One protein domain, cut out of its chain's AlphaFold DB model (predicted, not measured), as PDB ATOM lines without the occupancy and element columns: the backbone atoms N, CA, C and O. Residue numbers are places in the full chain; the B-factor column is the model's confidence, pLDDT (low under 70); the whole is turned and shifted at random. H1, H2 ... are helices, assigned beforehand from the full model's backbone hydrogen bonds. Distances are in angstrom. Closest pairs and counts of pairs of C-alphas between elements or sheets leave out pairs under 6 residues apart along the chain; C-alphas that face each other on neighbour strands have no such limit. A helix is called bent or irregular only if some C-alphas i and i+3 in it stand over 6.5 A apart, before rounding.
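This is residues 235 to 323 of the 401 residues of the protein "C2H2-type domain-containing protein" of [Candida] arabinofermentans NRRL YB-2248 (UniProt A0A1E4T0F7). Two helices, H2 and H4, lie side by side and run opposite ways, and the short helix H1 sits in the middle between this pair and the longest helix, H5, which splays away from H4 in a V. H3 crosses the end of the H2 and H4 pair that is away from the point of the V, and residues 317 to 323, of which 317 to 320 belong to H5, stick out at the far end of H5. The printed part has 89 residues with five named helices, in the order H1 to H5, and no named strand; the class is all helix. The whole is compact, with a radius of gyration of the C-alphas of 13.4 A and spans of 36 by 34 by 23 A.

H5, the longest helix, is residues 301 to 320, 28.8 A from first to last C-alpha, from C-alpha 301 at (9.382, 24.039, -34.689) to C-alpha 320 at (-11.495, 35.430, -18.415). H1 is residues 235 to 241, 10.2 A long, and begins with C-alpha 235 at (-1.165, 22.623, -26.322). H2 is residues 254 to 266 and measures 18.4 A. H4 is residues 282 to 297 and measures 22.9 A. H3, residues 268 to 276, measures 13.7 A and is only just irregular: C-alphas 272 and 275 are 6.7 A apart.

H5 touches H1 with residues 307 to 315 alone, at a steep tilt of 41 degrees, the same way; the closest C-alphas are those of Pro 235 and Trp 308, 5.8 A apart. H1 also touches H2, at a shallow tilt of 24 degrees, the same way, with the C-alphas of Val 238 and Leu 260 closest at 7.0 A. H1 and H4 are close but not clearly touching, with the C-alphas of Met 237 and Leu 289 closest at 6.9 A. H2 and H4 are close but not clearly touching, at a shallow tilt of 4 degrees, opposite ways; the C-alphas of Cys 261 and Leu 286 are closest, at 7.1 A. H4 and H5 are close but not clearly touching, at a steep tilt of 42 degrees, opposite ways, with the C-alphas of Trp 296 and Lys 304 closest at 7.1 A. H2 and H3 touch only at the corner, and only just, with 3 pairs of C-alphas within 8 A; they are about perpendicular at 84 degrees, and the C-alphas of Leu 264 and Ile 270 are closest at 6.8 A. H5 is apart from H2 and from H3. In H1, H2, H4 and H5 every O i to N i+4 pair is within hydrogen-bond range; in H3, 3 of 5 are.

The two C-alphas farthest apart are those of Glu 272 and Asp 302, 36.7 A. The printed part has no cut. The link from H1 to H2, residues 242 to 253, is long, and the other three are tight. Residues 275 to 280 stand free. The mean pLDDT of the printed part is 93.2, and residues 278 to 280 are under 70.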
ATOM      1  N   PRO A 235      -1.159  21.449 -27.196       98.38
ATOM      2  CA  PRO A 235      -1.165  22.623 -26.322       98.38
ATOM      3  C   PRO A 235      -2.443  22.825 -25.519       98.38
ATOM      4  O   PRO A 235      -2.390  23.033 -24.308       98.38
ATOM      5  N   ARG A 236      -3.602  22.730 -26.178       97.81
ATOM      6  CA  ARG A 236      -4.891  22.949 -25.531       97.81
ATOM      7  C   ARG A 236      -5.171  21.902 -24.459       97.81
ATOM      8  O   ARG A 236      -5.667  22.242 -23.391       97.81
ATOM      9  N   MET A 237      -4.823  20.643 -24.721       97.44
ATOM     10  CA  MET A 237      -4.927  19.563 -23.735       97.44
ATOM     11  C   MET A 237      -4.006  19.807 -22.533       97.44
ATOM     12  O   MET A 237      -4.425  19.603 -21.395       97.44
ATOM     13  N   VAL A 238      -2.781  20.280 -22.776       97.81
ATOM     14  CA  VAL A 238      -1.820  20.636 -21.721       97.81
ATOM     15  C   VAL A 238      -2.378  21.742 -20.824       97.81
ATOM     16  O   VAL A 238      -2.460  21.551 -19.613       97.81
ATOM     17  N   LEU A 239      -2.842  22.847 -21.412       96.69
ATOM     18  CA  LEU A 239      -3.388  23.996 -20.677       96.69
ATOM     19  C   LEU A 239      -4.684  23.666 -19.924       96.69
ATOM     20  O   LEU A 239      -4.953  24.244 -18.875       96.69
ATOM     21  N   PHE A 240      -5.494  22.746 -20.453       95.44
ATOM     22  CA  PHE A 240      -6.774  22.372 -19.855       95.44
ATOM     23  C   PHE A 240      -6.621  21.421 -18.655       95.44
ATOM     24  O   PHE A 240      -7.373  21.529 -17.687       95.44
ATOM     25  N   PHE A 241      -5.681  20.472 -18.710       95.50
ATOM     26  CA  PHE A 241      -5.565  19.419 -17.693       95.50
ATOM     27  C   PHE A 241      -4.449  19.641 -16.668       95.50
ATOM     28  O   PHE A 241      -4.583  19.164 -15.535       95.50
ATOM     29  N   LEU A 242      -3.354  20.314 -17.038       95.75
ATOM     30  CA  LEU A 242      -2.264  20.594 -16.105       95.75
ATOM     31  C   LEU A 242      -2.517  21.899 -15.339       95.75
ATOM     32  O   LEU A 242      -3.006  22.869 -15.923       95.75
ATOM     33  N   PRO A 243      -2.166  21.957 -14.042       93.62
ATOM     34  CA  PRO A 243      -2.194  23.208 -13.295       93.62
ATOM     35  C   PRO A 243      -1.129  24.185 -13.830       93.62
ATOM     36  O   PRO A 243      -0.102  23.725 -14.337       93.62
ATOM     37  N   PRO A 244      -1.305  25.510 -13.657       92.25
ATOM     38  CA  PRO A 244      -0.347  26.512 -14.137       92.25
ATOM     39  C   PRO A 244       1.093  26.312 -13.647       92.25
ATOM     40  O   PRO A 244       2.032  26.604 -14.378       92.25
ATOM     41  N   SER A 245       1.282  25.763 -12.441       94.06
ATOM     42  CA  SER A 245       2.608  25.438 -11.891       94.06
ATOM     43  C   SER A 245       3.341  24.323 -12.644       94.06
ATOM     44  O   SER A 245       4.551  24.190 -12.505       94.06
ATOM     45  N   ALA A 246       2.619  23.524 -13.431       95.56
ATOM     46  CA  ALA A 246       3.161  22.447 -14.253       95.56
ATOM     47  C   ALA A 246       3.159  22.795 -15.752       95.56
ATOM     48  O   ALA A 246       3.387  21.917 -16.588       95.56
ATOM     49  N   TRP A 247       2.861  24.045 -16.123       95.12
ATOM     50  CA  TRP A 247       2.925  24.468 -17.519       95.12
ATOM     51  C   TRP A 247       4.385  24.644 -17.949       95.12
ATOM     52  O   TRP A 247       5.155  25.292 -17.240       95.12
ATOM     53  N   PRO A 248       4.790  24.093 -19.106       96.56
ATOM     54  CA  PRO A 248       6.137  24.312 -19.608       96.56
ATOM     55  C   PRO A 248       6.307  25.773 -20.055       96.56
ATOM     56  O   PRO A 248       5.389  26.368 -20.624       96.56
ATOM     57  N   HIS A 249       7.489  26.350 -19.819       94.44
ATOM     58  CA  HIS A 249       7.836  27.679 -20.339       94.44
ATOM     59  C   HIS A 249       7.957  27.666 -21.872       94.44
ATOM     60  O   HIS A 249       7.463  28.564 -22.552       94.44
ATOM     61  N   ASP A 250       8.558  26.603 -22.403       96.75
ATOM     62  CA  ASP A 250       8.733  26.353 -23.833       96.75
ATOM     63  C   ASP A 250       7.582  25.519 -24.425       96.75
ATOM     64  O   ASP A 250       6.780  24.944 -23.680       96.75
ATOM     65  N   PRO A 251       7.475  25.413 -25.767       97.75
ATOM     66  CA  PRO A 251       6.477  24.563 -26.399       97.75
ATOM     67  C   PRO A 251       6.497  23.126 -25.837       97.75
ATOM     68  O   PRO A 251       7.578  22.547 -25.688       97.75
ATOM     69  N   PRO A 252       5.322  22.522 -25.570       97.88
ATOM     70  CA  PRO A 252       5.216  21.198 -24.966       97.88
ATOM     71  C   PRO A 252       6.050  20.120 -25.673       97.88
ATOM     72  O   PRO A 252       6.012  19.975 -26.902       97.88
ATOM     73  N   THR A 253       6.774  19.329 -24.880       97.94
ATOM     74  CA  THR A 253       7.666  18.264 -25.362       97.94
ATOM     75  C   THR A 253       7.062  16.875 -25.132       97.94
ATOM     76  O   THR A 253       5.966  16.731 -24.588       97.94
ATOM     77  N   PHE A 254       7.787  15.826 -25.535       97.94
ATOM     78  CA  PHE A 254       7.419  14.438 -25.231       97.94
ATOM     79  C   PHE A 254       7.327  14.176 -23.718       97.94
ATOM     80  O   PHE A 254       6.424  13.481 -23.270       97.94
ATOM     81  N   GLN A 255       8.187  14.805 -22.912       97.88
ATOM     82  CA  GLN A 255       8.110  14.681 -21.453       97.88
ATOM     83  C   GLN A 255       6.785  15.238 -20.920       97.88
ATOM     84  O   GLN A 255       6.132  14.599 -20.105       97.88
ATOM     85  N   THR A 256       6.329  16.381 -21.449       98.12
ATOM     86  CA  THR A 256       5.025  16.959 -21.092       98.12
ATOM     87  C   THR A 256       3.869  16.018 -21.441       98.12
ATOM     88  O   THR A 256       2.888  15.949 -20.700       98.12
ATOM     89  N   TYR A 257       3.975  15.274 -22.549       98.31
ATOM     90  CA  TYR A 257       2.988  14.261 -22.932       98.31
ATOM     91  C   TYR A 257       2.926  13.116 -21.912       98.31
ATOM     92  O   TYR A 257       1.828  12.764 -21.472       98.31
ATOM     93  N   ASP A 258       4.077  12.582 -21.501       97.94
ATOM     94  CA  ASP A 258       4.155  11.510 -20.503       97.94
ATOM     95  C   ASP A 258       3.615  11.973 -19.147       97.94
ATOM     96  O   ASP A 258       2.760  11.301 -18.562       97.94
ATOM     97  N   THR A 259       4.021  13.164 -18.695       97.44
ATOM     98  CA  THR A 259       3.513  13.779 -17.460       97.44
ATOM     99  C   THR A 259       2.000  13.949 -17.509       97.44
ATOM    100  O   THR A 259       1.308  13.602 -16.555       97.44
ATOM    101  N   LEU A 260       1.450  14.437 -18.624       97.25
ATOM    102  CA  LEU A 260       0.007  14.602 -18.777       97.25
ATOM    103  C   LEU A 260      -0.729  13.251 -18.804       97.25
ATOM    104  O   LEU A 260      -1.799  13.114 -18.207       97.25
ATOM    105  N   CYS A 261      -0.158  12.234 -19.449       96.88
ATOM    106  CA  CYS A 261      -0.703  10.879 -19.438       96.88
ATOM    107  C   CYS A 261      -0.749  10.289 -18.026       96.88
ATOM    108  O   CYS A 261      -1.746   9.670 -17.651       96.88
ATOM    109  N   GLU A 262       0.321  10.458 -17.251       96.62
ATOM    110  CA  GLU A 262       0.385  10.018 -15.859       96.62
ATOM    111  C   GLU A 262      -0.603  10.799 -14.988       96.62
ATOM    112  O   GLU A 262      -1.383  10.205 -14.244       96.62
ATOM    113  N   TRP A 263      -0.663  12.119 -15.153       95.81
ATOM    114  CA  TRP A 263      -1.574  12.998 -14.428       95.81
ATOM    115  C   TRP A 263      -3.044  12.603 -14.616       95.81
ATOM    116  O   TRP A 263      -3.777  12.467 -13.636       95.81
ATOM    117  N   LEU A 264      -3.468  12.315 -15.852       94.19
ATOM    118  CA  LEU A 264      -4.825  11.840 -16.158       94.19
ATOM    119  C   LEU A 264      -5.141  10.462 -15.543       94.19
ATOM    120  O   LEU A 264      -6.299  10.166 -15.233       94.19
ATOM    121  N   LYS A 265      -4.130   9.605 -15.360       94.19
ATOM    122  CA  LYS A 265      -4.286   8.262 -14.771       94.19
ATOM    123  C   LYS A 265      -4.281   8.279 -13.243       94.19
ATOM    124  O   LYS A 265      -5.005   7.489 -12.640       94.19
ATOM    125  N   THR A 266      -3.492   9.156 -12.630       95.75
ATOM    126  CA  THR A 266      -3.239   9.153 -11.182       95.75
ATOM    127  C   THR A 266      -4.139  10.135 -10.426       95.75
ATOM    128  O   THR A 266      -4.534   9.864  -9.290       95.75
ATOM    129  N   ASN A 267      -4.508  11.269 -11.030       94.81
ATOM    130  CA  ASN A 267      -5.236  12.323 -10.327       94.81
ATOM    131  C   ASN A 267      -6.747  12.031 -10.226       94.81
ATOM    132  O   ASN A 267      -7.519  12.287 -11.156       94.81
ATOM    133  N   LYS A 268      -7.178  11.542  -9.055       93.38
ATOM    134  CA  LYS A 268      -8.587  11.221  -8.753       93.38
ATOM    135  C   LYS A 268      -9.532  12.408  -8.944       93.38
ATOM    136  O   LYS A 268     -10.605  12.233  -9.509       93.38
ATOM    137  N   ASN A 269      -9.112  13.619  -8.573       89.94
ATOM    138  CA  ASN A 269      -9.956  14.815  -8.692       89.94
ATOM    139  C   ASN A 269     -10.330  15.107 -10.151       89.94
ATOM    140  O   ASN A 269     -11.416  15.605 -10.434       89.94
ATOM    141  N   ILE A 270      -9.428  14.810 -11.089       89.06
ATOM    142  CA  ILE A 270      -9.696  14.975 -12.519       89.06
ATOM    143  C   ILE A 270     -10.604  13.857 -13.012       89.06
ATOM    144  O   ILE A 270     -11.549  14.123 -13.748       89.06
ATOM    145  N   GLN A 271     -10.372  12.622 -12.567       88.12
ATOM    146  CA  GLN A 271     -11.224  11.481 -12.908       88.12
ATOM    147  C   GLN A 271     -12.667  11.646 -12.435       88.12
ATOM    148  O   GLN A 271     -13.578  11.262 -13.160       88.12
ATOM    149  N   GLU A 272     -12.886  12.269 -11.279       88.44
ATOM    150  CA  GLU A 272     -14.222  12.575 -10.762       88.44
ATOM    151  C   GLU A 272     -14.916  13.699 -11.546       88.44
ATOM    152  O   GLU A 272     -16.131  13.669 -11.727       88.44
ATOM    153  N   LYS A 273     -14.152  14.673 -12.059       84.12
ATOM    154  CA  LYS A 273     -14.686  15.797 -12.850       84.12
ATOM    155  C   LYS A 273     -14.879  15.461 -14.329       84.12
ATOM    156  O   LYS A 273     -15.722  16.064 -14.985       84.12
ATOM    157  N   LEU A 274     -14.128  14.498 -14.861       83.31
ATOM    158  CA  LEU A 274     -14.165  14.093 -16.269       83.31
ATOM    159  C   LEU A 274     -15.572  13.710 -16.774       83.31
ATOM    160  O   LEU A 274     -15.912  14.148 -17.869       83.31
ATOM    161  N   PRO A 275     -16.411  12.967 -16.024       79.88
ATOM    162  CA  PRO A 275     -17.788  12.665 -16.424       79.88
ATOM    163  C   PRO A 275     -18.705  13.888 -16.553       79.88
ATOM    164  O   PRO A 275     -19.715  13.810 -17.250       79.88
ATOM    165  N   LEU A 276     -18.382  15.003 -15.884       80.69
ATOM    166  CA  LEU A 276     -19.153  16.251 -15.969       80.69
ATOM    167  C   LEU A 276     -18.880  16.998 -17.279       80.69
ATOM    168  O   LEU A 276     -19.717  17.762 -17.755       80.69
ATOM    169  N   LEU A 277     -17.716  16.760 -17.883       73.88
ATOM    170  CA  LEU A 277     -17.398  17.208 -19.229       73.88
ATOM    171  C   LEU A 277     -18.095  16.237 -20.185       73.88
ATOM    172  O   LEU A 277     -17.863  15.038 -20.104       73.88
ATOM    173  N   ALA A 278     -18.953  16.731 -21.080       65.56
ATOM    174  CA  ALA A 278     -19.931  15.978 -21.888       65.56
ATOM    175  C   ALA A 278     -19.420  14.780 -22.745       65.56
ATOM    176  O   ALA A 278     -20.185  14.194 -23.515       65.56
ATOM    177  N   ILE A 279     -18.149  14.386 -22.640       63.75
ATOM    178  CA  ILE A 279     -17.515  13.266 -23.339       63.75
ATOM    179  C   ILE A 279     -17.392  12.069 -22.380       63.75
ATOM    180  O   ILE A 279     -16.692  12.103 -21.372       63.75
ATOM    181  N   ARG A 280     -18.076  10.977 -22.736       61.41
ATOM    182  CA  ARG A 280     -18.533   9.921 -21.814       61.41
ATOM    183  C   ARG A 280     -17.473   8.997 -21.192       61.41
ATOM    184  O   ARG A 280     -17.852   8.217 -20.325       61.41
ATOM    185  N   THR A 281     -16.192   9.005 -21.593       76.81
ATOM    186  CA  THR A 281     -15.195   8.085 -20.990       76.81
ATOM    187  C   THR A 281     -13.765   8.649 -20.910       76.81
ATOM    188  O   THR A 281     -13.294   9.247 -21.878       76.81
ATOM    189  N   PRO A 282     -13.009   8.384 -19.821       74.62
ATOM    190  CA  PRO A 282     -11.591   8.759 -19.691       74.62
ATOM    191  C   PRO A 282     -10.686   8.217 -20.808       74.62
ATOM    192  O   PRO A 282      -9.769   8.902 -21.254       74.62
ATOM    193  N   ARG A 283     -10.968   7.003 -21.310       81.69
ATOM    194  CA  ARG A 283     -10.234   6.403 -22.439       81.69
ATOM    195  C   ARG A 283     -10.299   7.274 -23.695       81.69
ATOM    196  O   ARG A 283      -9.287   7.420 -24.372       81.69
ATOM    197  N   SER A 284     -11.436   7.931 -23.935       87.69
ATOM    198  CA  SER A 284     -11.601   8.842 -25.072       87.69
ATOM    199  C   SER A 284     -10.631  10.027 -25.017       87.69
ATOM    200  O   SER A 284     -10.133  10.456 -26.055       87.69
ATOM    201  N   TYR A 285     -10.302  10.539 -23.827       90.50
ATOM    202  CA  TYR A 285      -9.371  11.663 -23.694       90.50
ATOM    203  C   TYR A 285      -7.918  11.259 -23.931       90.50
ATOM    204  O   TYR A 285      -7.187  12.025 -24.550       90.50
ATOM    205  N   LEU A 286      -7.503  10.062 -23.500       94.31
ATOM    206  CA  LEU A 286      -6.156   9.550 -23.786       94.31
ATOM    207  C   LEU A 286      -5.955   9.287 -25.285       94.31
ATOM    208  O   LEU A 286      -4.894   9.590 -25.825       94.31
ATOM    209  N   GLU A 287      -6.979   8.780 -25.973       94.94
ATOM    210  CA  GLU A 287      -6.950   8.616 -27.432       94.94
ATOM    211  C   GLU A 287      -6.865   9.968 -28.147       94.94
ATOM    212  O   GLU A 287      -6.001  10.155 -29.003       94.94
ATOM    213  N   LYS A 288      -7.693  10.946 -27.749       95.19
ATOM    214  CA  LYS A 288      -7.609  12.319 -28.273       95.19
ATOM    215  C   LYS A 288      -6.250  12.953 -28.004       95.19
ATOM    216  O   LYS A 288      -5.714  13.609 -28.888       95.19
ATOM    217  N   LEU A 289      -5.691  12.741 -26.814       96.75
ATOM    218  CA  LEU A 289      -4.378  13.252 -26.438       96.75
ATOM    219  C   LEU A 289      -3.284  12.678 -27.339       96.75
ATOM    220  O   LEU A 289      -2.447  13.429 -27.823       96.75
ATOM    221  N   LYS A 290      -3.321  11.364 -27.595       97.62
ATOM    222  CA  LYS A 290      -2.391  10.701 -28.511       97.62
ATOM    223  C   LYS A 290      -2.497  11.271 -29.927       97.62
ATOM    224  O   LYS A 290      -1.491  11.704 -30.469       97.62
ATOM    225  N   ILE A 291      -3.708  11.359 -30.481       97.75
ATOM    226  CA  ILE A 291      -3.936  11.920 -31.826       97.75
ATOM    227  C   ILE A 291      -3.455  13.378 -31.899       97.75
ATOM    228  O   ILE A 291      -2.790  13.772 -32.855       97.75
ATOM    229  N   ALA A 292      -3.772  14.187 -30.887       98.12
ATOM    230  CA  ALA A 292      -3.349  15.579 -30.818       98.12
ATOM    231  C   ALA A 292      -1.821  15.713 -30.736       98.12
ATOM    232  O   ALA A 292      -1.257  16.615 -31.352       98.12
ATOM    233  N   PHE A 293      -1.156  14.815 -30.004       98.44
ATOM    234  CA  PHE A 293       0.297  14.781 -29.884       98.44
ATOM    235  C   PHE A 293       0.982  14.329 -31.181       98.44
ATOM    236  O   PHE A 293       1.945  14.960 -31.608       98.44
ATOM    237  N   ASP A 294       0.451  13.317 -31.864       98.25
ATOM    238  CA  ASP A 294       0.958  12.883 -33.172       98.25
ATOM    239  C   ASP A 294       0.846  14.025 -34.205       98.25
ATOM    240  O   ASP A 294       1.797  14.325 -34.933       98.25
ATOM    241  N   ASN A 295      -0.284  14.743 -34.201       98.00
ATOM    242  CA  ASN A 295      -0.476  15.947 -35.017       98.00
ATOM    243  C   ASN A 295       0.474  17.084 -34.620       98.00
ATOM    244  O   ASN A 295       0.924  17.836 -35.476       98.00
ATOM    245  N   TRP A 296       0.791  17.225 -33.335       98.12
ATOM    246  CA  TRP A 296       1.753  18.211 -32.850       98.12
ATOM    247  C   TRP A 296       3.175  17.902 -33.314       98.12
ATOM    248  O   TRP A 296       3.900  18.807 -33.720       98.12
ATOM    249  N   LEU A 297       3.581  16.630 -33.295       98.19
ATOM    250  CA  LEU A 297       4.919  16.212 -33.708       98.19
ATOM    251  C   LEU A 297       5.193  16.465 -35.193       98.19
ATOM    252  O   LEU A 297       6.340  16.767 -35.525       98.19
ATOM    253  N   SER A 298       4.167  16.398 -36.049       98.19
ATOM    254  CA  SER A 298       4.297  16.652 -37.490       98.19
ATOM    255  C   SER A 298       4.520  18.127 -37.848       98.19
ATOM    256  O   SER A 298       4.927  18.429 -38.970       98.19
ATOM    257  N   LEU A 299       4.298  19.052 -36.906       98.25
ATOM    258  CA  LEU A 299       4.512  20.480 -37.128       98.25
ATOM    259  C   LEU A 299       6.004  20.855 -37.078       98.25
ATOM    260  O   LEU A 299       6.748  20.338 -36.234       98.25
ATOM    261  N   PRO A 300       6.444  21.819 -37.912       98.31
ATOM    262  CA  PRO A 300       7.768  22.418 -37.777       98.31
ATOM    263  C   PRO A 300       7.891  23.175 -36.448       98.31
ATOM    264  O   PRO A 300       6.892  23.579 -35.850       98.31
ATOM    265  N   ASN A 301       9.123  23.403 -35.987       97.81
ATOM    266  CA  ASN A 301       9.382  24.039 -34.689       97.81
ATOM    267  C   ASN A 301       8.771  25.444 -34.567       97.81
ATOM    268  O   ASN A 301       8.240  25.779 -33.510       97.81
ATOM    269  N   ASP A 302       8.781  26.232 -35.643       97.94
ATOM    270  CA  ASP A 302       8.153  27.559 -35.644       97.94
ATOM    271  C   ASP A 302       6.626  27.445 -35.540       97.94
ATOM    272  O   ASP A 302       6.005  28.100 -34.708       97.94
ATOM    273  N   GLY A 303       6.028  26.489 -36.260       98.12
ATOM    274  CA  GLY A 303       4.600  26.186 -36.151       98.12
ATOM    275  C   GLY A 303       4.183  25.716 -34.752       98.12
ATOM    276  O   GLY A 303       3.091  26.050 -34.291       98.12
ATOM    277  N   LYS A 304       5.058  24.986 -34.044       98.31
ATOM    278  CA  LYS A 304       4.851  24.604 -32.637       98.31
ATOM    279  C   LYS A 304       4.850  25.828 -31.723       98.31
ATOM    280  O   LYS A 304       3.933  25.978 -30.921       98.31
ATOM    281  N   LYS A 305       5.837  26.720 -31.857       98.06
ATOM    282  CA  LYS A 305       5.901  27.969 -31.075       98.06
ATOM    283  C   LYS A 305       4.658  28.830 -31.290       98.06
ATOM    284  O   LYS A 305       4.015  29.227 -30.319       98.06
ATOM    285  N   ASP A 306       4.270  29.036 -32.544       98.12
ATOM    286  CA  ASP A 306       3.102  29.844 -32.895       98.12
ATOM    287  C   ASP A 306       1.803  29.248 -32.348       98.12
ATOM    288  O   ASP A 306       0.967  29.960 -31.785       98.12
ATOM    289  N   MET A 307       1.626  27.930 -32.482       98.19
ATOM    290  CA  MET A 307       0.452  27.238 -31.959       98.19
ATOM    291  C   MET A 307       0.414  27.262 -30.427       98.19
ATOM    292  O   MET A 307      -0.660  27.452 -29.866       98.19
ATOM    293  N   TRP A 308       1.559  27.132 -29.750       97.81
ATOM    294  CA  TRP A 308       1.643  27.239 -28.291       97.81
ATOM    295  C   TRP A 308       1.185  28.612 -27.793       97.81
ATOM    296  O   TRP A 308       0.265  28.695 -26.979       97.81
ATOM    297  N   ILE A 309       1.749  29.686 -28.352       97.38
ATOM    298  CA  ILE A 309       1.396  31.067 -27.992       97.38
ATOM    299  C   ILE A 309      -0.083  31.343 -28.287       97.38
ATOM    300  O   ILE A 309      -0.783  31.957 -27.478       97.38
ATOM    301  N   ARG A 310      -0.582  30.886 -29.441       97.94
ATOM    302  CA  ARG A 310      -1.989  31.051 -29.825       97.94
ATOM    303  C   ARG A 310      -2.922  30.372 -28.828       97.94
ATOM    304  O   ARG A 310      -3.876  30.995 -28.376       97.94
ATOM    305  N   GLU A 311      -2.646  29.122 -28.478       97.69
ATOM    306  CA  GLU A 311      -3.499  28.346 -27.575       97.69
ATOM    307  C   GLU A 311      -3.461  28.887 -26.147       97.69
ATOM    308  O   GLU A 311      -4.511  28.961 -25.517       97.69
ATOM    309  N   GLN A 312      -2.307  29.369 -25.667       95.94
ATOM    310  CA  GLN A 312      -2.220  30.101 -24.398       95.94
ATOM    311  C   GLN A 312      -3.141  31.324 -24.384       95.94
ATOM    312  O   GLN A 312      -3.913  31.502 -23.442       95.94
ATOM    313  N   ARG A 313      -3.105  32.146 -25.443       95.12
ATOM    314  CA  ARG A 313      -3.962  33.337 -25.561       95.12
ATOM    315  C   ARG A 313      -5.442  32.973 -25.584       95.12
ATOM    316  O   ARG A 313      -6.216  33.583 -24.854       95.12
ATOM    317  N   ILE A 314      -5.826  31.972 -26.377       95.75
ATOM    318  CA  ILE A 314      -7.222  31.521 -26.467       95.75
ATOM    319  C   ILE A 314      -7.685  30.958 -25.116       95.75
ATOM    320  O   ILE A 314      -8.758  31.319 -24.647       95.75
ATOM    321  N   CYS A 315      -6.878  30.122 -24.451       94.88
ATOM    322  CA  CYS A 315      -7.200  29.597 -23.120       94.88
ATOM    323  C   CYS A 315      -7.365  30.717 -22.092       94.88
ATOM    324  O   CYS A 315      -8.313  30.680 -21.315       94.88
ATOM    325  N   ALA A 316      -6.471  31.709 -22.088       92.44
ATOM    326  CA  ALA A 316      -6.559  32.850 -21.183       92.44
ATOM    327  C   ALA A 316      -7.814  33.693 -21.455       92.44
ATOM    328  O   ALA A 316      -8.533  34.043 -20.523       92.44
ATOM    329  N   GLN A 317      -8.121  33.966 -22.725       93.56
ATOM    330  CA  GLN A 317      -9.318  34.705 -23.123       93.56
ATOM    331  C   GLN A 317     -10.599  33.962 -22.727       93.56
ATOM    332  O   GLN A 317     -11.510  34.553 -22.154       93.56
ATOM    333  N   GLU A 318     -10.660  32.655 -22.975       94.94
ATOM    334  CA  GLU A 318     -11.790  31.831 -22.553       94.94
ATOM    335  C   GLU A 318     -11.877  31.660 -21.036       94.94
ATOM    336  O   GLU A 318     -12.973  31.458 -20.532       94.94
ATOM    337  N   ALA A 319     -10.769  31.724 -20.296       92.88
ATOM    338  CA  ALA A 319     -10.791  31.670 -18.835       92.88
ATOM    339  C   ALA A 319     -11.310  32.982 -18.218       92.88
ATOM    340  O   ALA A 319     -12.018  32.970 -17.213       92.88
ATOM    341  N   LEU A 320     -10.987  34.122 -18.834       92.56
ATOM    342  CA  LEU A 320     -11.495  35.430 -18.415       92.56
ATOM    343  C   LEU A 320     -12.974  35.623 -18.781       92.56
ATOM    344  O   LEU A 320     -13.711  36.287 -18.052       92.56
ATOM    345  N   GLY A 321     -13.423  35.029 -19.888       93.19
ATOM    346  CA  GLY A 321     -14.818  35.074 -20.309       93.19
ATOM    347  C   GLY A 321     -15.238  36.471 -20.740       93.19
ATOM    348  O   GLY A 321     -14.820  36.957 -21.787       93.19
ATOM    349  N   GLN A 322     -16.103  37.101 -19.943       92.56
ATOM    350  CA  GLN A 322     -16.551  38.481 -20.175       92.56
ATOM    351  C   GLN A 322     -15.612  39.521 -19.556       92.56
ATOM    352  O   GLN A 322     -15.743  40.705 -19.856       92.56
ATOM    353  N   LEU A 323     -14.690  39.093 -18.691       91.69
ATOM    354  CA  LEU A 323     -13.761  39.989 -18.021       91.69
ATOM    355  C   LEU A 323     -12.608  40.358 -18.949       91.69
ATOM    356  O   LEU A 323     -12.083  39.536 -19.701       91.69
TER     357      LEU A 323